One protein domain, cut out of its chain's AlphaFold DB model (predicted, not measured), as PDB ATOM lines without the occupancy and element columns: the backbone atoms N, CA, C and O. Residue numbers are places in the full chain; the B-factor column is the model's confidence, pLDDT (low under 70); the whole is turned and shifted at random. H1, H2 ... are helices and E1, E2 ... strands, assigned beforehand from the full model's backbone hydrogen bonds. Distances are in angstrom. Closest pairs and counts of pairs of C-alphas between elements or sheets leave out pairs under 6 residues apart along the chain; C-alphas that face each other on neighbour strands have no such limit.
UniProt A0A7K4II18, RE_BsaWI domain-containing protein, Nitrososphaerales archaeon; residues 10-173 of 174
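This is residues 10 to 173 of the 174 residues of the protein "RE_BsaWI domain-containing protein" of Nitrososphaerales archaeon (UniProt A0A7K4II18). A strongly twisted six-stranded sheet forms the core, with the long helix H5 running along one face and the shorter helices H1, H2, H3 and H4 covering the other. The small hairpin of E2 and E3 reaches away from the sheet beyond the four-helix side, while the loops around Glu 55 and Asn 113 make the opposite ends of the longest axis. The printed part has 164 residues with five named helices and eight named strands, in the order E1 H1 H2 E2 E3 E4 E5 H3 E6 H4 E7 E8 H5. The large sheet is mixed, in the order E1 E4 E5 E6 E7 E8: E1, E4 and E5 are antiparallel neighbours and E5 to E8 parallel ones. The class is mixed, helices and strands; the whole is compact, with a radius of gyration of the C-alphas of 16.7 A and spans of 56 by 41 by 25 A.

E1, residues 14 to 18, is an edge strand, antiparallel to its neighbour E4, residues 47 to 51, with N 15 and O 50 2.8 A apart, within hydrogen-bond range. H1, residues 19 to 24, stands up from the sheet, its line rising 50 degrees. H1 and H2, residues 26 to 32, touch only at the corner, and only just, with 3 pairs of C-alphas within 8 A; their closest C-alphas, Ile 22 and Met 29, are 5.6 A apart. H2 runs across the strands, at 72 degrees to E4 on the local plane. E2, residues 34 to 36, and E3, residues 39 to 41, form an antiparallel hairpin, with N 34 and O 41 2.8 A apart. E4 and E5, residues 61 to 69, form another hairpin, with N 49 and O 64 2.8 A apart. H3, residues 75 to 87, lies over E6, residues 96 to 101, at a height over the sheet of 9.1 A. E5 and E6 are parallel, with N 98 and O 65 2.9 A apart. E5, H3 and E6 make a strand-helix-strand unit, two parallel neighbour strands with a helix between, whose crossover is right-handed. H4, residues 124 to 132, touches H3 at a shallow tilt of 17 degrees, the same way; their closest C-alphas, Cys 80 and Glu 132, are 5.8 A apart. E6, H4 and E7, residues 135 to 138, make a second such unit, also right-handed; N 137 and O 99 are 2.8 A apart. E7 is parallel to the other edge strand, E8, residues 152 to 154, with N 153 and O 136 2.8 A apart. H5, residues 155 to 171, is on the opposite face from the other helices, giving three layers, helices on both faces of a sheet; it runs along the strands at 4 degrees to E5 on the local plane, 8.8 A over the sheet. Every O i to N i+4 pair is within hydrogen-bond range in H1, H2, H3 and H4, and 11 of 13 are in H5.

E1 begins at C-alpha 14, (-45.445, 130.942, 88.840). E5, the longest strand, measures 24.5 A from first to last C-alpha, H3 18.5 A and E6 16.5 A. H5 measures 26.0 A and ends at C-alpha 171, (-34.250, 128.507, 96.267).

The two C-alphas farthest apart, those of Glu 55 and Asn 113, are 56.8 A apart. The printed part has no cut. The links E6 to H4, 22 residues, and E7 to E8, 13 residues, are long. The mean pLDDT of the printed part is 91.9; residue 10, residues 113 to 117 and residues 172 to 173 are under 70.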
ATOM      1  N   ASN A  10     -47.770 134.559  97.063       68.12
ATOM      2  CA  ASN A  10     -47.016 133.313  97.192       68.12
ATOM      3  C   ASN A  10     -46.843 132.555  95.871       68.12
ATOM      4  O   ASN A  10     -46.148 131.554  95.852       68.12
ATOM      5  N   PHE A  11     -47.489 132.968  94.780       70.25
ATOM      6  CA  PHE A  11     -47.287 132.371  93.455       70.25
ATOM      7  C   PHE A  11     -46.876 133.422  92.426       70.25
ATOM      8  O   PHE A  11     -47.035 133.215  91.221       70.25
ATOM      9  N   ARG A  12     -46.357 134.575  92.874       73.25
ATOM     10  CA  ARG A  12     -45.950 135.655  91.972       73.25
ATOM     11  C   ARG A  12     -44.917 135.127  90.974       73.25
ATOM     12  O   ARG A  12     -43.830 134.712  91.348       73.25
ATOM     13  N   GLY A  13     -45.276 135.163  89.693       78.19
ATOM     14  CA  GLY A  13     -44.439 134.661  88.605       78.19
ATOM     15  C   GLY A  13     -44.648 133.182  88.284       78.19
ATOM     16  O   GLY A  13     -44.365 132.790  87.165       78.19
ATOM     17  N   PHE A  14     -45.200 132.350  89.166       88.50
ATOM     18  CA  PHE A  14     -45.445 130.942  88.840       88.50
ATOM     19  C   PHE A  14     -46.748 130.777  88.046       88.50
ATOM     20  O   PHE A  14     -47.837 130.636  88.603       88.50
ATOM     21  N   ASP A  15     -46.625 130.792  86.722       89.50
ATOM     22  CA  ASP A  15     -47.742 130.733  85.791       89.50
ATOM     23  C   ASP A  15     -47.884 129.355  85.136       89.50
ATOM     24  O   ASP A  15     -46.925 128.616  84.912       89.50
ATOM     25  N   ILE A  16     -49.128 129.030  84.790       92.25
ATOM     26  CA  ILE A  16     -49.485 127.843  84.011       92.25
ATOM     27  C   ILE A  16     -50.184 128.340  82.758       92.25
ATOM     28  O   ILE A  16     -51.268 128.926  82.871       92.25
ATOM     29  N   LEU A  17     -49.561 128.095  81.610       94.44
ATOM     30  CA  LEU A  17     -50.018 128.528  80.297       94.44
ATOM     31  C   LEU A  17     -50.557 127.337  79.510       94.44
ATOM     32  O   LEU A  17     -49.939 126.273  79.483       94.44
ATOM     33  N   THR A  18     -51.693 127.532  78.855       96.44
ATOM     34  CA  THR A  18     -52.238 126.617  77.844       96.44
ATOM     35  C   THR A  18     -51.488 126.743  76.519       96.44
ATOM     36  O   THR A  18     -50.829 127.750  76.267       96.44
ATOM     37  N   GLU A  19     -51.642 125.769  75.620       95.44
ATOM     38  CA  GLU A  19     -51.086 125.827  74.259       95.44
ATOM     39  C   GLU A  19     -51.401 127.154  73.536       95.44
ATOM     40  O   GLU A  19     -50.525 127.757  72.913       95.44
ATOM     41  N   ALA A  20     -52.641 127.643  73.641       95.62
ATOM     42  CA  ALA A  20     -53.044 128.899  73.014       95.62
ATOM     43  C   ALA A  20     -52.307 130.105  73.620       95.62
ATOM     44  O   ALA A  20     -51.877 130.998  72.894       95.62
ATOM     45  N   GLU A  21     -52.129 130.133  74.941       95.75
ATOM     46  CA  GLU A  21     -51.381 131.191  75.626       95.75
ATOM     47  C   GLU A  21     -49.886 131.136  75.297       95.75
ATOM     48  O   GLU A  21     -49.290 132.184  75.077       95.75
ATOM     49  N   ILE A  22     -49.303 129.938  75.175       95.88
ATOM     50  CA  ILE A  22     -47.912 129.745  74.736       95.88
ATOM     51  C   ILE A  22     -47.712 130.322  73.332       95.88
ATOM     52  O   ILE A  22     -46.743 131.036  73.101       95.88
ATOM     53  N   LYS A  23     -48.623 130.036  72.394       95.31
ATOM     54  CA  LYS A  23     -48.539 130.542  71.012       95.31
ATOM     55  C   LYS A  23     -48.722 132.058  70.920       95.31
ATOM     56  O   LYS A  23     -48.162 132.677  70.021       95.31
ATOM     57  N   ASN A  24     -49.498 132.644  71.830       95.81
ATOM     58  CA  ASN A  24     -49.754 134.083  71.869       95.81
ATOM     59  C   ASN A  24     -48.683 134.876  72.641       95.81
ATOM     60  O   ASN A  24     -48.626 136.097  72.514       95.81
ATOM     61  N   ASP A  25     -47.842 134.211  73.437       94.62
ATOM     62  CA  ASP A  25     -46.726 134.818  74.162       94.62
ATOM     63  C   ASP A  25     -45.424 134.630  73.371       94.62
ATOM     64  O   ASP A  25     -44.805 133.565  73.394       94.62
ATOM     65  N   GLU A  26     -44.996 135.671  72.650       95.06
ATOM     66  CA  GLU A  26     -43.842 135.594  71.745       95.06
ATOM     67  C   GLU A  26     -42.561 135.111  72.449       95.06
ATOM     68  O   GLU A  26     -41.776 134.350  71.875       95.06
ATOM     69  N   ILE A  27     -42.339 135.529  73.695       95.69
ATOM     70  CA  ILE A  27     -41.104 135.219  74.420       95.69
ATOM     71  C   ILE A  27     -41.118 133.771  74.883       95.69
ATOM     72  O   ILE A  27     -40.127 133.062  74.692       95.69
ATOM     73  N   ILE A  28     -42.235 133.308  75.447       96.38
ATOM     74  CA  ILE A  28     -42.373 131.906  75.847       96.38
ATOM     75  C   ILE A  28     -42.322 130.994  74.622       96.38
ATOM     76  O   ILE A  28     -41.582 130.010  74.633       96.38
ATOM     77  N   MET A  29     -43.006 131.356  73.533       96.69
ATOM     78  CA  MET A  29     -42.953 130.618  72.272       96.69
ATOM     79  C   MET A  29     -41.509 130.455  71.779       96.69
ATOM     80  O   MET A  29     -41.075 129.344  71.478       96.69
ATOM     81  N   ARG A  30     -40.734 131.547  71.729       96.00
ATOM     82  CA  ARG A  30     -39.331 131.526  71.276       96.00
ATOM     83  C   ARG A  30     -38.424 130.716  72.195       96.00
ATOM     84  O   ARG A  30     -37.524 130.047  71.697       96.00
ATOM     85  N   LYS A  31     -38.647 130.775  73.509       96.31
ATOM     86  CA  LYS A  31     -37.870 130.016  74.499       96.31
ATOM     87  C   LYS A  31     -38.172 128.525  74.481       96.31
ATOM     88  O   LYS A  31     -37.299 127.747  74.840       96.31
ATOM     89  N   LEU A  32     -39.376 128.130  74.073       97.31
ATOM     90  CA  LEU A  32     -39.757 126.724  73.966       97.31
ATOM     91  C   LEU A  32     -39.369 126.101  72.620       97.31
ATOM     92  O   LEU A  32     -39.169 124.890  72.525       97.31
ATOM     93  N   ALA A  33     -39.320 126.909  71.564       96.38
ATOM     94  CA  ALA A  33     -39.203 126.385  70.220       96.38
ATOM     95  C   ALA A  33     -37.814 125.813  69.897       96.38
ATOM     96  O   ALA A  33     -36.770 126.318  70.306       96.38
ATOM     97  N   ILE A  34     -37.815 124.766  69.077       95.75
ATOM     98  CA  ILE A  34     -36.625 124.060  68.617       95.75
ATOM     99  C   ILE A  34     -36.285 124.493  67.192       95.75
ATOM    100  O   ILE A  34     -37.125 124.453  66.287       95.75
ATOM    101  N   LYS A  35     -35.020 124.858  66.970       94.06
ATOM    102  CA  LYS A  35     -34.507 125.199  65.641       94.06
ATOM    103  C   LYS A  35     -34.202 123.939  64.824       94.06
ATOM    104  O   LYS A  35     -33.420 123.086  65.241       94.06
ATOM    105  N   TYR A  36     -34.750 123.878  63.615       94.00
ATOM    106  CA  TYR A  36     -34.462 122.876  62.586       94.00
ATOM    107  C   TYR A  36     -34.016 123.573  61.303       94.00
ATOM    108  O   TYR A  36     -34.837 123.956  60.469       94.00
ATOM    109  N   GLY A  37     -32.707 123.766  61.130       92.62
ATOM    110  CA  GLY A  37     -32.184 124.540  60.002       92.62
ATOM    111  C   GLY A  37     -32.770 125.957  59.994       92.62
ATOM    112  O   GLY A  37     -32.474 126.747  60.891       92.62
ATOM    113  N   LYS A  38     -33.614 126.260  58.999       94.94
ATOM    114  CA  LYS A  38     -34.335 127.542  58.872       94.94
ATOM    115  C   LYS A  38     -35.696 127.586  59.579       94.94
ATOM    116  O   LYS A  38     -36.324 128.638  59.605       94.94
ATOM    117  N   TYR A  39     -36.168 126.458  60.099       95.12
ATOM    118  CA  TYR A  39     -37.478 126.335  60.727       95.12
ATOM    119  C   TYR A  39     -37.369 126.448  62.245       95.12
ATOM    120  O   TYR A  39     -36.361 126.059  62.841       95.12
ATOM    121  N   LEU A  40     -38.434 126.949  62.863       93.19
ATOM    122  CA  LEU A  40     -38.603 127.015  64.305       93.19
ATOM    123  C   LEU A  40     -39.912 126.295  64.637       93.19
ATOM    124  O   LEU A  40     -40.969 126.711  64.170       93.19
ATOM    125  N   LEU A  41     -39.828 125.183  65.365       95.31
ATOM    126  CA  LEU A  41     -40.968 124.311  65.644       95.31
ATOM    127  C   LEU A  41     -41.222 124.247  67.146       95.31
ATOM    128  O   LEU A  41     -40.282 124.111  67.925       95.31
ATOM    129  N   LEU A  42     -42.490 124.309  67.545       95.25
ATOM    130  CA  LEU A  42     -42.876 124.044  68.924       95.25
ATOM    131  C   LEU A  42     -42.977 122.530  69.163       95.25
ATOM    132  O   LEU A  42     -43.493 121.818  68.295       95.25
ATOM    133  N   PRO A  43     -42.504 122.036  70.318       94.81
ATOM    134  CA  PRO A  43     -42.770 120.673  70.739       94.81
ATOM    135  C   PRO A  43     -44.257 120.471  71.034       94.81
ATOM    136  O   PRO A  43     -45.000 121.424  71.269       94.81
ATOM    137  N   ASP A  44     -44.676 119.209  71.078       90.06
ATOM    138  CA  ASP A  44     -46.025 118.824  71.491       90.06
ATOM    139  C   ASP A  44     -46.242 119.195  72.970       90.06
ATOM    140  O   ASP A  44     -45.706 118.545  73.867       90.06
ATOM    141  N   THR A  45     -46.946 120.304  73.206       94.75
ATOM    142  CA  THR A  45     -47.100 120.932  74.524       94.75
ATOM    143  C   THR A  45     -48.522 121.435  74.696       94.75
ATOM    144  O   THR A  45     -48.924 122.401  74.052       94.75
ATOM    145  N   ASP A  46     -49.252 120.825  75.623       96.81
ATOM    146  CA  ASP A  46     -50.602 121.260  75.984       96.81
ATOM    147  C   ASP A  46     -50.560 122.295  77.118       96.81
ATOM    148  O   ASP A  46     -51.368 123.227  77.160       96.81
ATOM    149  N   ILE A  47     -49.596 122.141  78.035       97.38
ATOM    150  CA  ILE A  47     -49.411 122.999  79.207       97.38
ATOM    151  C   ILE A  47     -47.926 123.321  79.398       97.38
ATOM    152  O   ILE A  47     -47.084 122.424  79.351       97.38
ATOM    153  N   ALA A  48     -47.610 124.578  79.709       97.44
ATOM    154  CA  ALA A  48     -46.294 124.997  80.185       97.44
ATOM    155  C   ALA A  48     -46.377 125.579  81.599       97.44
ATOM    156  O   ALA A  48     -47.258 126.380  81.910       97.44
ATOM    157  N   ILE A  49     -45.422 125.188  82.439       96.25
ATOM    158  CA  ILE A  49     -45.192 125.735  83.774       96.25
ATOM    159  C   ILE A  49     -44.038 126.724  83.666       96.25
ATOM    160  O   ILE A  49     -42.929 126.348  83.273       96.25
ATOM    161  N   VAL A  50     -44.294 127.982  83.999       94.94
ATOM    162  CA  VAL A  50     -43.390 129.095  83.714       94.94
ATOM    163  C   VAL A  50     -43.121 129.880  84.989       94.94
ATOM    164  O   VAL A  50     -44.045 130.219  85.716       94.94
ATOM    165  N   ASN A  51     -41.853 130.200  85.237       92.94
ATOM    166  CA  ASN A  51     -41.476 131.295  86.119       92.94
ATOM    167  C   ASN A  51     -41.425 132.584  85.291       92.94
ATOM    168  O   ASN A  51     -40.487 132.811  84.532       92.94
ATOM    169  N   HIS A  52     -42.473 133.383  85.366       89.81
ATOM    170  CA  HIS A  52     -42.729 134.539  84.536       89.81
ATOM    171  C   HIS A  52     -42.203 135.818  85.196       89.81
ATOM    172  O   HIS A  52     -42.744 136.308  86.189       89.81
ATOM    173  N   ALA A  53     -41.164 136.400  84.603       90.44
ATOM    174  CA  ALA A  53     -40.597 137.671  85.028       90.44
ATOM    175  C   ALA A  53     -41.347 138.822  84.340       90.44
ATOM    176  O   ALA A  53     -41.003 139.232  83.238       90.44
ATOM    177  N   PHE A  54     -42.406 139.340  84.971       84.06
ATOM    178  CA  PHE A  54     -43.273 140.358  84.353       84.06
ATOM    179  C   PHE A  54     -42.564 141.680  84.026       84.06
ATOM    180  O   PHE A  54     -42.919 142.329  83.047       84.06
ATOM    181  N   GLU A  55     -41.578 142.070  84.832       87.56
ATOM    182  CA  GLU A  55     -40.815 143.314  84.646       87.56
ATOM    183  C   GLU A  55     -39.713 143.152  83.589       87.56
ATOM    184  O   GLU A  55     -39.432 144.074  82.828       87.56
ATOM    185  N   GLU A  56     -39.143 141.950  83.478       91.81
ATOM    186  CA  GLU A  56     -38.118 141.604  82.495       91.81
ATOM    187  C   GLU A  56     -38.483 140.288  81.791       91.81
ATOM    188  O   GLU A  56     -37.919 139.240  82.110       91.81
ATOM    189  N   PRO A  57     -39.401 140.298  80.808       91.69
ATOM    190  CA  PRO A  57     -39.951 139.074  80.212       91.69
ATOM    191  C   PRO A  57     -38.899 138.105  79.637       91.69
ATOM    192  O   PRO A  57     -39.047 136.879  79.676       91.69
ATOM    193  N   TRP A  58     -37.766 138.628  79.161       94.81
ATOM    194  CA  TRP A  58     -36.635 137.817  78.699       94.81
ATOM    195  C   TRP A  58     -35.888 137.074  79.815       94.81
ATOM    196  O   TRP A  58     -35.120 136.166  79.500       94.81
ATOM    197  N   LYS A  59     -36.177 137.333  81.092       93.38
ATOM    198  CA  LYS A  59     -35.731 136.526  82.239       93.38
ATOM    199  C   LYS A  59     -36.709 135.413  82.626       93.38
ATOM    200  O   LYS A  59     -36.372 134.605  83.479       93.38
ATOM    201  N   SER A  60     -37.880 135.313  81.986       93.56
ATOM    202  CA  SER A  60     -38.827 134.223  82.263       93.56
ATOM    203  C   SER A  60     -38.224 132.842  81.973       93.56
ATOM    204  O   SER A  60     -37.564 132.650  80.953       93.56
ATOM    205  N   GLU A  61     -38.491 131.849  82.806       94.94
ATOM    206  CA  GLU A  61     -37.991 130.485  82.623       94.94
ATOM    207  C   GLU A  61     -39.147 129.518  82.396       94.94
ATOM    208  O   GLU A  61     -40.129 129.525  83.134       94.94
ATOM    209  N   ILE A  62     -39.019 128.642  81.402       97.00
ATOM    210  CA  ILE A  62     -39.926 127.503  81.261       97.00
ATOM    211  C   ILE A  62     -39.372 126.395  82.151       97.00
ATOM    212  O   ILE A  62     -38.272 125.897  81.930       97.00
ATOM    213  N   LEU A  63     -40.117 126.036  83.190       96.88
ATOM    214  CA  LEU A  63     -39.677 125.071  84.196       96.88
ATOM    215  C   LEU A  63     -40.045 123.641  83.801       96.88
ATOM    216  O   LEU A  63     -39.313 122.691  84.100       96.88
ATOM    217  N   ALA A  64     -41.206 123.491  83.166       97.75
ATOM    218  CA  ALA A  64     -41.710 122.219  82.691       97.75
ATOM    219  C   ALA A  64     -42.751 122.392  81.585       97.75
ATOM    220  O   ALA A  64     -43.434 123.413  81.517       97.75
ATOM    221  N   ILE A  65     -42.919 121.349  80.784       98.12
ATOM    222  CA  ILE A  65     -44.049 121.168  79.877       98.12
ATOM    223  C   ILE A  65     -44.777 119.867  80.198       98.12
ATOM    224  O   ILE A  65     -44.171 118.907  80.680       98.12
ATOM    225  N   ILE A  66     -46.079 119.841  79.931       98.00
ATOM    226  CA  ILE A  66     -46.924 118.658  80.067       98.00
ATOM    227  C   ILE A  66     -47.637 118.447  78.734       98.00
ATOM    228  O   ILE A  66     -48.339 119.337  78.247       98.00
ATOM    229  N   SER A  67     -47.445 117.267  78.157       96.88
ATOM    230  CA  SER A  67     -48.213 116.798  77.008       96.88
ATOM    231  C   SER A  67     -49.332 115.876  77.493       96.88
ATOM    232  O   SER A  67     -49.097 114.992  78.315       96.88
ATOM    233  N   CYS A  68     -50.551 116.087  77.016       95.94
ATOM    234  CA  CYS A  68     -51.768 115.399  77.420       95.94
ATOM    235  C   CYS A  68     -52.242 114.494  76.279       95.94
ATOM    236  O   CYS A  68     -52.592 114.970  75.199       95.94
ATOM    237  N   LYS A  69     -52.280 113.177  76.498       94.06
ATOM    238  CA  LYS A  69     -52.668 112.201  75.466       94.06
ATOM    239  C   LYS A  69     -53.640 111.181  76.030       94.06
ATOM    240  O   LYS A  69     -53.437 110.665  77.110       94.06
ATOM    241  N   THR A  70     -54.688 110.841  75.294       94.25
ATOM    242  CA  THR A  70     -55.613 109.772  75.716       94.25
ATOM    243  C   THR A  70     -55.089 108.378  75.370       94.25
ATOM    244  O   THR A  70     -55.182 107.436  76.148       94.25
ATOM    245  N   SER A  71     -54.504 108.261  74.180       90.94
ATOM    246  CA  SER A  71     -53.883 107.050  73.638       90.94
ATOM    247  C   SER A  71     -52.442 107.364  73.250       90.94
ATOM    248  O   SER A  71     -52.126 108.479  72.840       90.94
ATOM    249  N   LEU A  72     -51.551 106.410  73.400       87.88
ATOM    250  CA  LEU A  72     -50.126 106.629  73.348       87.88
ATOM    251  C   LEU A  72     -49.541 106.167  72.028       87.88
ATOM    252  O   LEU A  72     -49.082 107.030  71.291       87.88
ATOM    253  N   ARG A  73     -49.627 104.880  71.676       87.81
ATOM    254  CA  ARG A  73     -49.146 104.351  70.381       87.81
ATOM    255  C   ARG A  73     -47.780 104.962  69.997       87.81
ATOM    256  O   ARG A  73     -46.859 104.976  70.810       87.81
ATOM    257  N   GLU A  74     -47.642 105.526  68.799       87.00
ATOM    258  CA  GLU A  74     -46.443 106.234  68.339       87.00
ATOM    259  C   GLU A  74     -46.178 107.577  69.053       87.00
ATOM    260  O   GLU A  74     -45.055 108.086  69.034       87.00
ATOM    261  N   ARG A  75     -47.179 108.154  69.725       90.12
ATOM    262  CA  ARG A  75     -47.095 109.462  70.394       90.12
ATOM    263  C   ARG A  75     -46.207 109.453  71.641       90.12
ATOM    264  O   ARG A  75     -45.688 110.507  71.997       90.12
ATOM    265  N   ILE A  76     -45.941 108.294  72.261       93.19
ATOM    266  CA  ILE A  76     -44.879 108.197  73.289       93.19
ATOM    267  C   ILE A  76     -43.526 108.522  72.676       93.19
ATOM    268  O   ILE A  76     -42.782 109.330  73.228       93.19
ATOM    269  N   ALA A  77     -43.212 107.924  71.525       92.62
ATOM    270  CA  ALA A  77     -41.945 108.179  70.855       92.62
ATOM    271  C   ALA A  77     -41.825 109.658  70.461       92.62
ATOM    272  O   ALA A  77     -40.747 110.231  70.591       92.62
ATOM    273  N   GLN A  78     -42.931 110.302  70.071       94.44
ATOM    274  CA  GLN A  78     -42.972 111.743  69.813       94.44
ATOM    275  C   GLN A  78     -42.688 112.579  71.075       94.44
ATOM    276  O   GLN A  78     -41.884 113.510  71.013       94.44
ATOM    277  N   ALA A  79     -43.283 112.247  72.225       95.44
ATOM    278  CA  ALA A  79     -43.005 112.938  73.488       95.44
ATOM    279  C   ALA A  79     -41.529 112.787  73.909       95.44
ATOM    280  O   ALA A  79     -40.861 113.773  74.232       95.44
ATOM    281  N   CYS A  80     -40.989 111.568  73.833       96.69
ATOM    282  CA  CYS A  80     -39.582 111.289  74.130       96.69
ATOM    283  C   CYS A  80     -38.639 111.996  73.144       96.69
ATOM    284  O   CYS A  80     -37.622 112.559  73.545       96.69
ATOM    285  N   TYR A  81     -39.000 112.040  71.861       96.62
ATOM    286  CA  TYR A  81     -38.257 112.778  70.846       96.62
ATOM    287  C   TYR A  81     -38.140 114.264  71.201       96.62
ATOM    288  O   TYR A  81     -37.042 114.822  71.161       96.62
ATOM    289  N   TRP A  82     -39.238 114.903  71.614       97.25
ATOM    290  CA  TRP A  82     -39.197 116.302  72.039       97.25
ATOM    291  C   TRP A  82     -38.317 116.518  73.263       97.25
ATOM    292  O   TRP A  82     -37.534 117.468  73.274       97.25
ATOM    293  N   LYS A  83     -38.365 115.618  74.251       97.50
ATOM    294  CA  LYS A  83     -37.461 115.674  75.406       97.50
ATOM    295  C   LYS A  83     -35.993 115.643  74.981       97.50
ATOM    296  O   LYS A  83     -35.231 116.513  75.399       97.50
ATOM    297  N   LEU A  84     -35.608 114.715  74.107       96.75
ATOM    298  CA  LEU A  84     -34.238 114.629  73.590       96.75
ATOM    299  C   LEU A  84     -33.821 115.910  72.853       96.75
ATOM    300  O   LEU A  84     -32.714 116.414  73.046       96.75
ATOM    301  N   LYS A  85     -34.720 116.490  72.048       97.25
ATOM    302  CA  LYS A  85     -34.469 117.759  71.348       97.25
ATOM    303  C   LYS A  85     -34.287 118.933  72.305       97.25
ATOM    304  O   LYS A  85     -33.360 119.717  72.100       97.25
ATOM    305  N   LEU A  86     -35.115 119.030  73.342       97.19
ATOM    306  CA  LEU A  86     -35.008 120.073  74.363       97.19
ATOM    307  C   LEU A  86     -33.685 119.950  75.130       97.19
ATOM    308  O   LEU A  86     -32.980 120.946  75.271       97.19
ATOM    309  N   VAL A  87     -33.302 118.733  75.538       96.44
ATOM    310  CA  VAL A  87     -32.030 118.450  76.233       96.44
ATOM    311  C   VAL A  87     -30.805 118.753  75.368       96.44
ATOM    312  O   VAL A  87     -29.788 119.200  75.892       96.44
ATOM    313  N   SER A  88     -30.897 118.570  74.048       95.19
ATOM    314  CA  SER A  88     -29.784 118.823  73.120       95.19
ATOM    315  C   SER A  88     -29.418 120.303  72.926       95.19
ATOM    316  O   SER A  88     -28.434 120.598  72.253       95.19
ATOM    317  N   SER A  89     -30.205 121.233  73.470       93.31
ATOM    318  CA  SER A  89     -30.027 122.676  73.289       93.31
ATOM    319  C   SER A  89     -29.763 123.356  74.628       93.31
ATOM    320  O   SER A  89     -30.536 123.204  75.571       93.31
ATOM    321  N   ASP A  90     -28.710 124.173  74.702       91.31
ATOM    322  CA  ASP A  90     -28.339 124.887  75.932       91.31
ATOM    323  C   ASP A  90     -29.434 125.827  76.448       91.31
ATOM    324  O   ASP A  90     -29.525 126.065  77.651       91.31
ATOM    325  N   VAL A  91     -30.298 126.313  75.552       91.50
ATOM    326  CA  VAL A  91     -31.415 127.206  75.891       91.50
ATOM    327  C   VAL A  91     -32.555 126.445  76.574       91.50
ATOM    328  O   VAL A  91     -33.216 126.980  77.457       91.50
ATOM    329  N   THR A  92     -32.788 125.195  76.175       96.31
ATOM    330  CA  THR A  92     -33.993 124.430  76.536       96.31
ATOM    331  C   THR A  92     -33.713 123.222  77.423       96.31
ATOM    332  O   THR A  92     -34.650 122.583  77.896       96.31
ATOM    333  N   ARG A  93     -32.443 122.887  77.675       96.12
ATOM    334  CA  ARG A  93     -32.055 121.643  78.359       96.12
ATOM    335  C   ARG A  93     -32.566 121.505  79.789       96.12
ATOM    336  O   ARG A  93     -32.671 120.390  80.291       96.12
ATOM    337  N   SER A  94     -32.863 122.623  80.447       95.25
ATOM    338  CA  SER A  94     -33.409 122.658  81.805       95.25
ATOM    339  C   SER A  94     -34.913 122.374  81.862       95.25
ATOM    340  O   SER A  94     -35.437 122.153  82.954       95.25
ATOM    341  N   ILE A  95     -35.607 122.365  80.718       97.75
ATOM    342  CA  ILE A  95     -37.052 122.147  80.654       97.75
ATOM    343  C   ILE A  95     -37.354 120.676  80.957       97.75
ATOM    344  O   ILE A  95     -36.887 119.755  80.274       97.75
ATOM    345  N   ARG A  96     -38.170 120.454  81.991       97.88
ATOM    346  CA  ARG A  96     -38.722 119.132  82.302       97.88
ATOM    347  C   ARG A  96     -39.889 118.802  81.382       97.88
ATOM    348  O   ARG A  96     -40.700 119.670  81.082       97.88
ATOM    349  N   VAL A  97     -39.995 117.553  80.953       98.00
ATOM    350  CA  VAL A  97     -41.054 117.070  80.069       98.00
ATOM    351  C   VAL A  97     -41.835 115.984  80.782       98.00
ATOM    352  O   VAL A  97     -41.303 114.920  81.110       98.00
ATOM    353  N   PHE A  98     -43.112 116.272  80.996       98.12
ATOM    354  CA  PHE A  98     -44.070 115.360  81.588       98.12
ATOM    355  C   PHE A  98     -45.109 114.913  80.564       98.12
ATOM    356  O   PHE A  98     -45.450 115.637  79.626       98.12
ATOM    357  N   LEU A  99     -45.652 113.725  80.793       97.75
ATOM    358  CA  LEU A  99     -46.786 113.180  80.057       97.75
ATOM    359  C   LEU A  99     -47.955 112.986  81.022       97.75
ATOM    360  O   LEU A  99     -47.784 112.393  82.079       97.75
ATOM    361  N   ALA A 100     -49.144 113.451  80.665       97.69
ATOM    362  CA  ALA A 100     -50.388 113.112  81.344       97.69
ATOM    363  C   ALA A 100     -51.242 112.272  80.394       97.69
ATOM    364  O   ALA A 100     -51.441 112.649  79.238       97.69
ATOM    365  N   THR A 101     -51.725 111.117  80.848       97.44
ATOM    366  CA  THR A 101     -52.437 110.193  79.965       97.44
ATOM    367  C   THR A 101     -53.548 109.414  80.641       97.44
ATOM    368  O   THR A 101     -53.424 109.030  81.801       97.44
ATOM    369  N   THR A 102     -54.631 109.155  79.903       96.69
ATOM    370  CA  THR A 102     -55.671 108.197  80.317       96.69
ATOM    371  C   THR A 102     -55.282 106.752  80.003       96.69
ATOM    372  O   THR A 102     -56.047 105.858  80.321       96.69
ATOM    373  N   ASP A 103     -54.110 106.519  79.401       94.94
ATOM    374  CA  ASP A 103     -53.521 105.201  79.126       94.94
ATOM    375  C   ASP A 103     -54.507 104.196  78.504       94.94
ATOM    376  O   ASP A 103     -54.641 103.059  78.965       94.94
ATOM    377  N   ASN A 104     -55.222 104.621  77.455       93.88
ATOM    378  CA  ASN A 104     -56.236 103.788  76.793       93.88
ATOM    379  C   ASN A 104     -55.649 102.537  76.112       93.88
ATOM    380  O   ASN A 104     -56.397 101.610  75.813       93.88
ATOM    381  N   ASP A 105     -54.341 102.516  75.837       90.25
ATOM    382  CA  ASP A 105     -53.641 101.372  75.232       90.25
ATOM    383  C   ASP A 105     -53.054 100.409  76.288       90.25
ATOM    384  O   ASP A 105     -52.499  99.364  75.938       90.25
ATOM    385  N   GLU A 106     -53.207 100.737  77.579       92.62
ATOM    386  CA  GLU A 106     -52.663  99.973  78.707       92.62
ATOM    387  C   GLU A 106     -51.143  99.783  78.611       92.62
ATOM    388  O   GLU A 106     -50.608  98.699  78.859       92.62
ATOM    389  N   ASP A 107     -50.422 100.830  78.222       92.94
ATOM    390  CA  ASP A 107     -48.971 100.768  78.105       92.94
ATOM    391  C   ASP A 107     -48.309 100.725  79.487       92.94
ATOM    392  O   ASP A 107     -47.215 100.170  79.619       92.94
ATOM    393  N   PHE A 108     -48.947 101.276  80.526       94.56
ATOM    394  CA  PHE A 108     -48.325 101.447  81.839       94.56
ATOM    395  C   PHE A 108     -48.672 100.380  82.880       94.56
ATOM    396  O   PHE A 108     -48.092 100.401  83.970       94.56
ATOM    397  N   ILE A 109     -49.528  99.410  82.564       92.56
ATOM    398  CA  ILE A 109     -49.812  98.281  83.462       92.56
ATOM    399  C   ILE A 109     -48.614  97.318  83.553       92.56
ATOM    400  O   ILE A 109     -47.803  97.226  82.629       92.56
ATOM    401  N   ILE A 110     -48.499  96.578  84.661       90.81
ATOM    402  CA  ILE A 110     -47.540  95.468  84.798       90.81
ATOM    403  C   ILE A 110     -48.318  94.155  84.761       90.81
ATOM    404  O   ILE A 110     -49.118  93.881  85.656       90.81
ATOM    405  N   MET A 111     -48.088  93.343  83.727       83.31
ATOM    406  CA  MET A 111     -48.731  92.034  83.569       83.31
ATOM    407  C   MET A 111     -47.771  90.896  83.929       83.31
ATOM    408  O   MET A 111     -46.649  90.847  83.434       83.31
ATOM    409  N   ASN A 112     -48.234  89.931  84.732       71.00
ATOM    410  CA  ASN A 112     -47.446  88.741  85.096       71.00
ATOM    411  C   ASN A 112     -47.222  87.782  83.913       71.00
ATOM    412  O   ASN A 112     -46.239  87.047  83.894       71.00
ATOM    413  N   ASN A 113     -48.113  87.811  82.917       63.69
ATOM    414  CA  ASN A 113     -48.003  87.012  81.701       63.69
ATOM    415  C   ASN A 113     -47.579  87.923  80.550       63.69
ATOM    416  O   ASN A 113     -48.258  88.905  80.244       63.69
ATOM    417  N   ALA A 114     -46.442  87.610  79.934       56.75
ATOM    418  CA  ALA A 114     -45.815  88.481  78.955       56.75
ATOM    419  C   ALA A 114     -46.688  88.669  77.699       56.75
ATOM    420  O   ALA A 114     -46.982  87.709  76.982       56.75
ATOM    421  N   ARG A 115     -47.031  89.923  77.360       62.28
ATOM    422  CA  ARG A 115     -47.286  90.281  75.951       62.28
ATOM    423  C   ARG A 115     -45.974  90.026  75.186       62.28
ATOM    424  O   ARG A 115     -44.897  90.174  75.767       62.28
ATOM    425  N   ARG A 116     -46.031  89.675  73.890       58.72
ATOM    426  CA  ARG A 116     -44.829  89.367  73.065       58.72
ATOM    427  C   ARG A 116     -43.730  90.442  73.132       58.72
ATOM    428  O   ARG A 116     -42.575  90.129  72.883       58.72
ATOM    429  N   GLU A 117     -44.084  91.681  73.477       66.56
ATOM    430  CA  GLU A 117     -43.176  92.831  73.560       66.56
ATOM    431  C   GLU A 117     -42.989  93.384  74.986       66.56
ATOM    432  O   GLU A 117     -42.669  94.563  75.157       66.56
ATOM    433  N   SER A 118     -43.227  92.568  76.019       77.88
ATOM    434  CA  SER A 118     -43.034  92.980  77.415       77.88
ATOM    435  C   SER A 118     -41.742  92.432  78.022       77.88
ATOM    436  O   SER A 118     -41.389  91.277  77.797       77.88
ATOM    437  N   PHE A 119     -41.070  93.249  78.834       83.19
ATOM    438  CA  PHE A 119     -39.894  92.862  79.618       83.19
ATOM    439  C   PHE A 119     -40.232  93.012  81.099       83.19
ATOM    440  O   PHE A 119     -40.599  94.102  81.540       83.19
ATOM    441  N   ASN A 120     -40.151  91.921  81.865       85.69
ATOM    442  CA  ASN A 120     -40.587  91.879  83.268       85.69
ATOM    443  C   ASN A 120     -42.006  92.453  83.462       85.69
ATOM    444  O   ASN A 120     -42.258  93.239  84.372       85.69
ATOM    445  N   GLY A 121     -42.917  92.122  82.541       88.62
ATOM    446  CA  GLY A 121     -44.308  92.578  82.564       88.62
ATOM    447  C   GLY A 121     -44.547  94.025  82.125       88.62
ATOM    448  O   GLY A 121     -45.705  94.414  81.996       88.62
ATOM    449  N   LYS A 122     -43.496  94.815  81.855       92.38
ATOM    450  CA  LYS A 122     -43.605  96.192  81.348       92.38
ATOM    451  C   LYS A 122     -43.629  96.218  79.825       92.38
ATOM    452  O   LYS A 122     -42.826  95.535  79.190       92.38
ATOM    453  N   SER A 123     -44.489  97.046  79.237       91.88
ATOM    454  CA  SER A 123     -44.467  97.307  77.793       91.88
ATOM    455  C   SER A 123     -43.174  98.022  77.368       91.88
ATOM    456  O   SER A 123     -42.559  98.752  78.152       91.88
ATOM    457  N   ARG A 124     -42.782  97.870  76.094       91.25
ATOM    458  CA  ARG A 124     -41.706  98.666  75.470       91.25
ATOM    459  C   ARG A 124     -41.922 100.171  75.684       91.25
ATOM    460  O   ARG A 124     -40.993 100.887  76.045       91.25
ATOM    461  N   ASN A 125     -43.156 100.620  75.493       92.81
ATOM    462  CA  ASN A 125     -43.589 102.004  75.630       92.81
ATOM    463  C   ASN A 125     -43.349 102.560  77.038       92.81
ATOM    464  O   ASN A 125     -42.739 103.621  77.189       92.81
ATOM    465  N   ARG A 126     -43.731 101.803  78.072       94.69
ATOM    466  CA  ARG A 126     -43.453 102.159  79.465       94.69
ATOM    467  C   ARG A 126     -41.960 102.265  79.737       94.69
ATOM    468  O   ARG A 126     -41.542 103.219  80.385       94.69
ATOM    469  N   ILE A 127     -41.171 101.300  79.263       94.38
ATOM    470  CA  ILE A 127     -39.718 101.288  79.478       94.38
ATOM    471  C   ILE A 127     -39.097 102.553  78.882       94.38
ATOM    472  O   ILE A 127     -38.413 103.287  79.587       94.38
ATOM    473  N   ILE A 128     -39.390 102.858  77.616       94.81
ATOM    474  CA  ILE A 128     -38.866 104.056  76.948       94.81
ATOM    475  C   ILE A 128     -39.295 105.325  77.699       94.81
ATOM    476  O   ILE A 128     -38.459 106.176  77.991       94.81
ATOM    477  N   ALA A 129     -40.574 105.445  78.067       95.88
ATOM    478  CA  ALA A 129     -41.074 106.620  78.778       95.88
ATOM    479  C   ALA A 129     -40.409 106.803  80.157       95.88
ATOM    480  O   ALA A 129     -40.024 107.919  80.505       95.88
ATOM    481  N   GLU A 130     -40.224 105.723  80.927       96.31
ATOM    482  CA  GLU A 130     -39.510 105.751  82.212       96.31
ATOM    483  C   GLU A 130     -38.038 106.153  82.047       96.31
ATOM    484  O   GLU A 130     -37.478 106.819  82.916       96.31
ATOM    485  N   HIS A 131     -37.378 105.802  80.949       96.06
ATOM    486  CA  HIS A 131     -35.992 106.219  80.743       96.06
ATOM    487  C   HIS A 131     -35.886 107.682  80.296       96.06
ATOM    488  O   HIS A 131     -35.112 108.436  80.890       96.06
ATOM    489  N   GLU A 132     -36.720 108.111  79.350       96.94
ATOM    490  CA  GLU A 132     -36.548 109.399  78.671       96.94
ATOM    491  C   GLU A 132     -37.265 110.574  79.354       96.94
ATOM    492  O   GLU A 132     -36.686 111.651  79.487       96.94
ATOM    493  N   LEU A 133     -38.507 110.401  79.820       97.81
ATOM    494  CA  LEU A 133     -39.318 111.509  80.354       97.81
ATOM    495  C   LEU A 133     -38.996 111.817  81.822       97.81
ATOM    496  O   LEU A 133     -38.479 110.970  82.553       97.81
ATOM    497  N   ASP A 134     -39.327 113.028  82.283       98.00
ATOM    498  CA  ASP A 134     -39.135 113.435  83.686       98.00
ATOM    499  C   ASP A 134     -40.260 112.933  84.603       98.00
ATOM    500  O   ASP A 134     -40.077 112.818  85.817       98.00
ATOM    501  N   GLY A 135     -41.410 112.585  84.025       97.88
ATOM    502  CA  GLY A 135     -42.501 111.918  84.719       97.88
ATOM    503  C   GLY A 135     -43.714 111.684  83.824       97.88
ATOM    504  O   GLY A 135     -43.896 112.328  82.791       97.88
ATOM    505  N   ILE A 136     -44.545 110.739  84.234       98.25
ATOM    506  CA  ILE A 136     -45.768 110.324  83.568       98.25
ATOM    507  C   ILE A 136     -46.864 110.223  84.624       98.25
ATOM    508  O   ILE A 136     -46.687 109.557  85.643       98.25
ATOM    509  N   TYR A 137     -48.000 110.856  84.365       98.25
ATOM    510  CA  TYR A 137     -49.169 110.864  85.232       98.25
ATOM    511  C   TYR A 137     -50.305 110.084  84.581       98.25
ATOM    512  O   TYR A 137     -50.762 110.438  83.494       98.25
ATOM    513  N   ILE A 138     -50.762 109.033  85.259       97.94
ATOM    514  CA  ILE A 138     -51.840 108.165  84.787       97.94
ATOM    515  C   ILE A 138     -53.166 108.619  85.398       97.94
ATOM    516  O   ILE A 138     -53.332 108.633  86.621       97.94
ATOM    517  N   LEU A 139     -54.099 109.013  84.533       96.69
ATOM    518  CA  LEU A 139     -55.434 109.520  84.858       96.69
ATOM    519  C   LEU A 139     -56.457 108.383  84.745       96.69
ATOM    520  O   LEU A 139     -57.393 108.441  83.948       96.69
ATOM    521  N   ARG A 140     -56.234 107.324  85.522       94.06
ATOM    522  CA  ARG A 140     -57.118 106.162  85.624       94.06
ATOM    523  C   ARG A 140     -57.278 105.764  87.085       94.06
ATOM    524  O   ARG A 140     -56.282 105.637  87.793       94.06
ATOM    525  N   GLU A 141     -58.514 105.520  87.503       92.06
ATOM    526  CA  GLU A 141     -58.831 105.060  88.864       92.06
ATOM    527  C   GLU A 141     -58.361 103.622  89.122       92.06
ATOM    528  O   GLU A 141     -58.001 103.269  90.240       92.06
ATOM    529  N   ASP A 142     -58.320 102.785  88.084       93.88
ATOM    530  CA  ASP A 142     -57.876 101.392  88.172       93.88
ATOM    531  C   ASP A 142     -56.347 101.226  88.055       93.88
ATOM    532  O   ASP A 142     -55.844 100.099  88.081       93.88
ATOM    533  N   PHE A 143     -55.592 102.328  87.949       96.00
ATOM    534  CA  PHE A 143     -54.133 102.287  87.949       96.00
ATOM    535  C   PHE A 143     -53.599 102.027  89.361       96.00
ATOM    536  O   PHE A 143     -53.735 102.845  90.274       96.00
ATOM    537  N   ARG A 144     -52.972 100.863  89.536       94.56
ATOM    538  CA  ARG A 144     -52.611 100.344  90.854       94.56
ATOM    539  C   ARG A 144     -51.309 100.928  91.395       94.56
ATOM    540  O   ARG A 144     -50.409 101.290  90.640       94.56
ATOM    541  N   GLU A 145     -51.190 100.979  92.718       94.88
ATOM    542  CA  GLU A 145     -50.010 101.525  93.400       94.88
ATOM    543  C   GLU A 145     -48.742 100.723  93.105       94.88
ATOM    544  O   GLU A 145     -47.688 101.305  92.867       94.88
ATOM    545  N   GLU A 146     -48.847  99.397  93.016       94.12
ATOM    546  CA  GLU A 146     -47.731  98.522  92.656       94.12
ATOM    547  C   GLU A 146     -47.210  98.740  91.225       94.12
ATOM    548  O   GLU A 146     -46.126  98.268  90.880       94.12
ATOM    549  N   TRP A 147     -47.968  99.443  90.376       95.31
ATOM    550  CA  TRP A 147     -47.525  99.820  89.038       95.31
ATOM    551  C   TRP A 147     -46.778 101.153  89.014       95.31
ATOM    552  O   TRP A 147     -46.172 101.458  87.984       95.31
ATOM    553  N   GLU A 148     -46.775 101.931  90.102       96.69
ATOM    554  CA  GLU A 148     -46.012 103.177  90.188       96.69
ATOM    555  C   GLU A 148     -44.495 102.922  90.129       96.69
ATOM    556  O   GLU A 148     -43.968 101.861  90.465       96.69
ATOM    557  N   SER A 149     -43.768 103.935  89.678       96.44
ATOM    558  CA  SER A 149     -42.316 104.025  89.754       96.44
ATOM    559  C   SER A 149     -41.915 105.454  90.119       96.44
ATOM    560  O   SER A 149     -42.752 106.320  90.379       96.44
ATOM    561  N   THR A 150     -40.616 105.747  90.124       96.31
ATOM    562  CA  THR A 150     -40.130 107.114  90.364       96.31
ATOM    563  C   THR A 150     -40.599 108.111  89.302       96.31
ATOM    564  O   THR A 150     -40.647 109.310  89.588       96.31
ATOM    565  N   LYS A 151     -40.964 107.634  88.103       97.44
ATOM    566  CA  LYS A 151     -41.415 108.458  86.977       97.44
ATOM    567  C   LYS A 151     -42.853 108.178  86.551       97.44
ATOM    568  O   LYS A 151     -43.517 109.129  86.174       97.44
ATOM    569  N   VAL A 152     -43.361 106.949  86.643       98.00
ATOM    570  CA  VAL A 152     -44.773 106.637  86.344       98.00
ATOM    571  C   VAL A 152     -45.584 106.719  87.629       98.00
ATOM    572  O   VAL A 152     -45.323 105.978  88.570       98.00
ATOM    573  N   LYS A 153     -46.557 107.623  87.687       98.12
ATOM    574  CA  LYS A 153     -47.279 107.955  88.915       98.12
ATOM    575  C   LYS A 153     -48.773 108.101  88.647       98.12
ATOM    576  O   LYS A 153     -49.178 108.499  87.558       98.12
ATOM    577  N   ARG A 154     -49.604 107.868  89.660       97.44
ATOM    578  CA  ARG A 154     -51.021 108.265  89.642       97.44
ATOM    579  C   ARG A 154     -51.145 109.779  89.506       97.44
ATOM    580  O   ARG A 154     -50.299 110.525  90.011       97.44
ATOM    581  N   TYR A 155     -52.225 110.235  88.877       95.00
ATOM    582  CA  TYR A 155     -52.440 111.651  88.571       95.00
ATOM    583  C   TYR A 155     -52.280 112.578  89.784       95.00
ATOM    584  O   TYR A 155     -51.668 113.631  89.658       95.00
ATOM    585  N   GLY A 156     -52.730 112.175  90.978       93.44
ATOM    586  CA  GLY A 156     -52.614 112.996  92.190       93.44
ATOM    587  C   GLY A 156     -51.171 113.360  92.570       93.44
ATOM    588  O   GLY A 156     -50.940 114.374  93.228       93.44
ATOM    589  N   ARG A 157     -50.169 112.590  92.121       96.06
ATOM    590  CA  ARG A 157     -48.752 112.885  92.378       96.06
ATOM    591  C   ARG A 157     -48.227 114.079  91.575       96.06
ATOM    592  O   ARG A 157     -47.172 114.598  91.937       96.06
ATOM    593  N   ILE A 158     -48.957 114.560  90.561       95.81
ATOM    594  CA  ILE A 158     -48.577 115.753  89.787       95.81
ATOM    595  C   ILE A 158     -48.383 116.975  90.683       95.81
ATOM    596  O   ILE A 158     -47.416 117.713  90.525       95.81
ATOM    597  N   PHE A 159     -49.243 117.152  91.686       94.00
ATOM    598  CA  PHE A 159     -49.170 118.293  92.595       94.00
ATOM    599  C   PHE A 159     -47.910 118.264  93.461       94.00
ATOM    600  O   PHE A 159     -47.347 119.318  93.757       94.00
ATOM    601  N   ASN A 160     -47.424 117.072  93.823       95.25
ATOM    602  CA  ASN A 160     -46.180 116.925  94.579       95.25
ATOM    603  C   ASN A 160     -44.978 117.337  93.734       95.25
ATOM    604  O   ASN A 160     -44.111 118.071  94.210       95.25
ATOM    605  N   ASP A 161     -44.945 116.893  92.478       95.06
ATOM    606  CA  ASP A 161     -43.869 117.249  91.565       95.06
ATOM    607  C   ASP A 161     -43.906 118.747  91.256       95.06
ATOM    608  O   ASP A 161     -42.897 119.410  91.459       95.06
ATOM    609  N   LEU A 162     -45.061 119.323  90.902       92.44
ATOM    610  CA  LEU A 162     -45.207 120.772  90.694       92.44
ATOM    611  C   LEU A 162     -44.817 121.588  91.936       92.44
ATOM    612  O   LEU A 162     -44.131 122.601  91.816       92.44
ATOM    613  N   SER A 163     -45.170 121.123  93.137       91.62
ATOM    614  CA  SER A 163     -44.737 121.756  94.390       91.62
ATOM    615  C   SER A 163     -43.221 121.701  94.573       91.62
ATOM    616  O   SER A 163     -42.625 122.636  95.105       91.62
ATOM    617  N   LYS A 164     -42.577 120.607  94.154       93.06
ATOM    618  CA  LYS A 164     -41.117 120.478  94.173       93.06
ATOM    619  C   LYS A 164     -40.475 121.432  93.164       93.06
ATOM    620  O   LYS A 164     -39.544 122.138  93.540       93.06
ATOM    621  N   ILE A 165     -41.013 121.509  91.942       92.44
ATOM    622  CA  ILE A 165     -40.591 122.470  90.911       92.44
ATOM    623  C   ILE A 165     -40.622 123.893  91.466       92.44
ATOM    624  O   ILE A 165     -39.634 124.611  91.362       92.44
ATOM    625  N   TYR A 166     -41.737 124.273  92.089       88.62
ATOM    626  CA  TYR A 166     -41.912 125.593  92.679       88.62
ATOM    627  C   TYR A 166     -40.839 125.903  93.739       88.62
ATOM    628  O   TYR A 166     -40.142 126.911  93.649       88.62
ATOM    629  N   ARG A 167     -40.625 124.994  94.702       89.12
ATOM    630  CA  ARG A 167     -39.621 125.180  95.771       89.12
ATOM    631  C   ARG A 167     -38.184 125.247  95.255       89.12
ATOM    632  O   ARG A 167     -37.348 125.906  95.865       89.12
ATOM    633  N   GLU A 168     -37.864 124.521  94.189       89.56
ATOM    634  CA  GLU A 168     -36.544 124.592  93.552       89.56
ATOM    635  C   GLU A 168     -36.308 125.955  92.900       89.56
ATOM    636  O   GLU A 168     -35.192 126.463  92.958       89.56
ATOM    637  N   THR A 169     -37.349 126.553  92.319       83.00
ATOM    638  CA  THR A 169     -37.288 127.899  91.742       83.00
ATOM    639  C   THR A 169     -37.092 128.963  92.820       83.00
ATOM    640  O   THR A 169     -36.206 129.797  92.674       83.00
ATOM    641  N   GLU A 170     -37.829 128.891  93.931       77.88
ATOM    642  CA  GLU A 170     -37.678 129.811  95.076       77.88
ATOM    643  C   GLU A 170     -36.243 129.820  95.626       77.88
ATOM    644  O   GLU A 170     -35.659 130.872  95.872       77.88
ATOM    645  N   LYS A 171     -35.626 128.639  95.761       73.75
ATOM    646  CA  LYS A 171     -34.250 128.507  96.267       73.75
ATOM    647  C   LYS A 171     -33.183 129.098  95.349       73.75
ATOM    648  O   LYS A 171     -32.080 129.318  95.823       73.75
ATOM    649  N   LYS A 172     -33.460 129.310  94.058       63.06
ATOM    650  CA  LYS A 172     -32.509 129.960  93.136       63.06
ATOM    651  C   LYS A 172     -32.462 131.479  93.304       63.06
ATOM    652  O   LYS A 172     -31.568 132.111  92.749       63.06
ATOM    653  N   ILE A 173     -33.453 132.059  93.980       57.50
ATOM    654  CA  ILE A 173     -33.597 133.509  94.159       57.50
ATOM    655  C   ILE A 173     -32.850 133.986  95.424       57.50
ATOM    656  O   ILE A 173     -32.593 135.180  95.560       57.50
TER     657      ILE A 173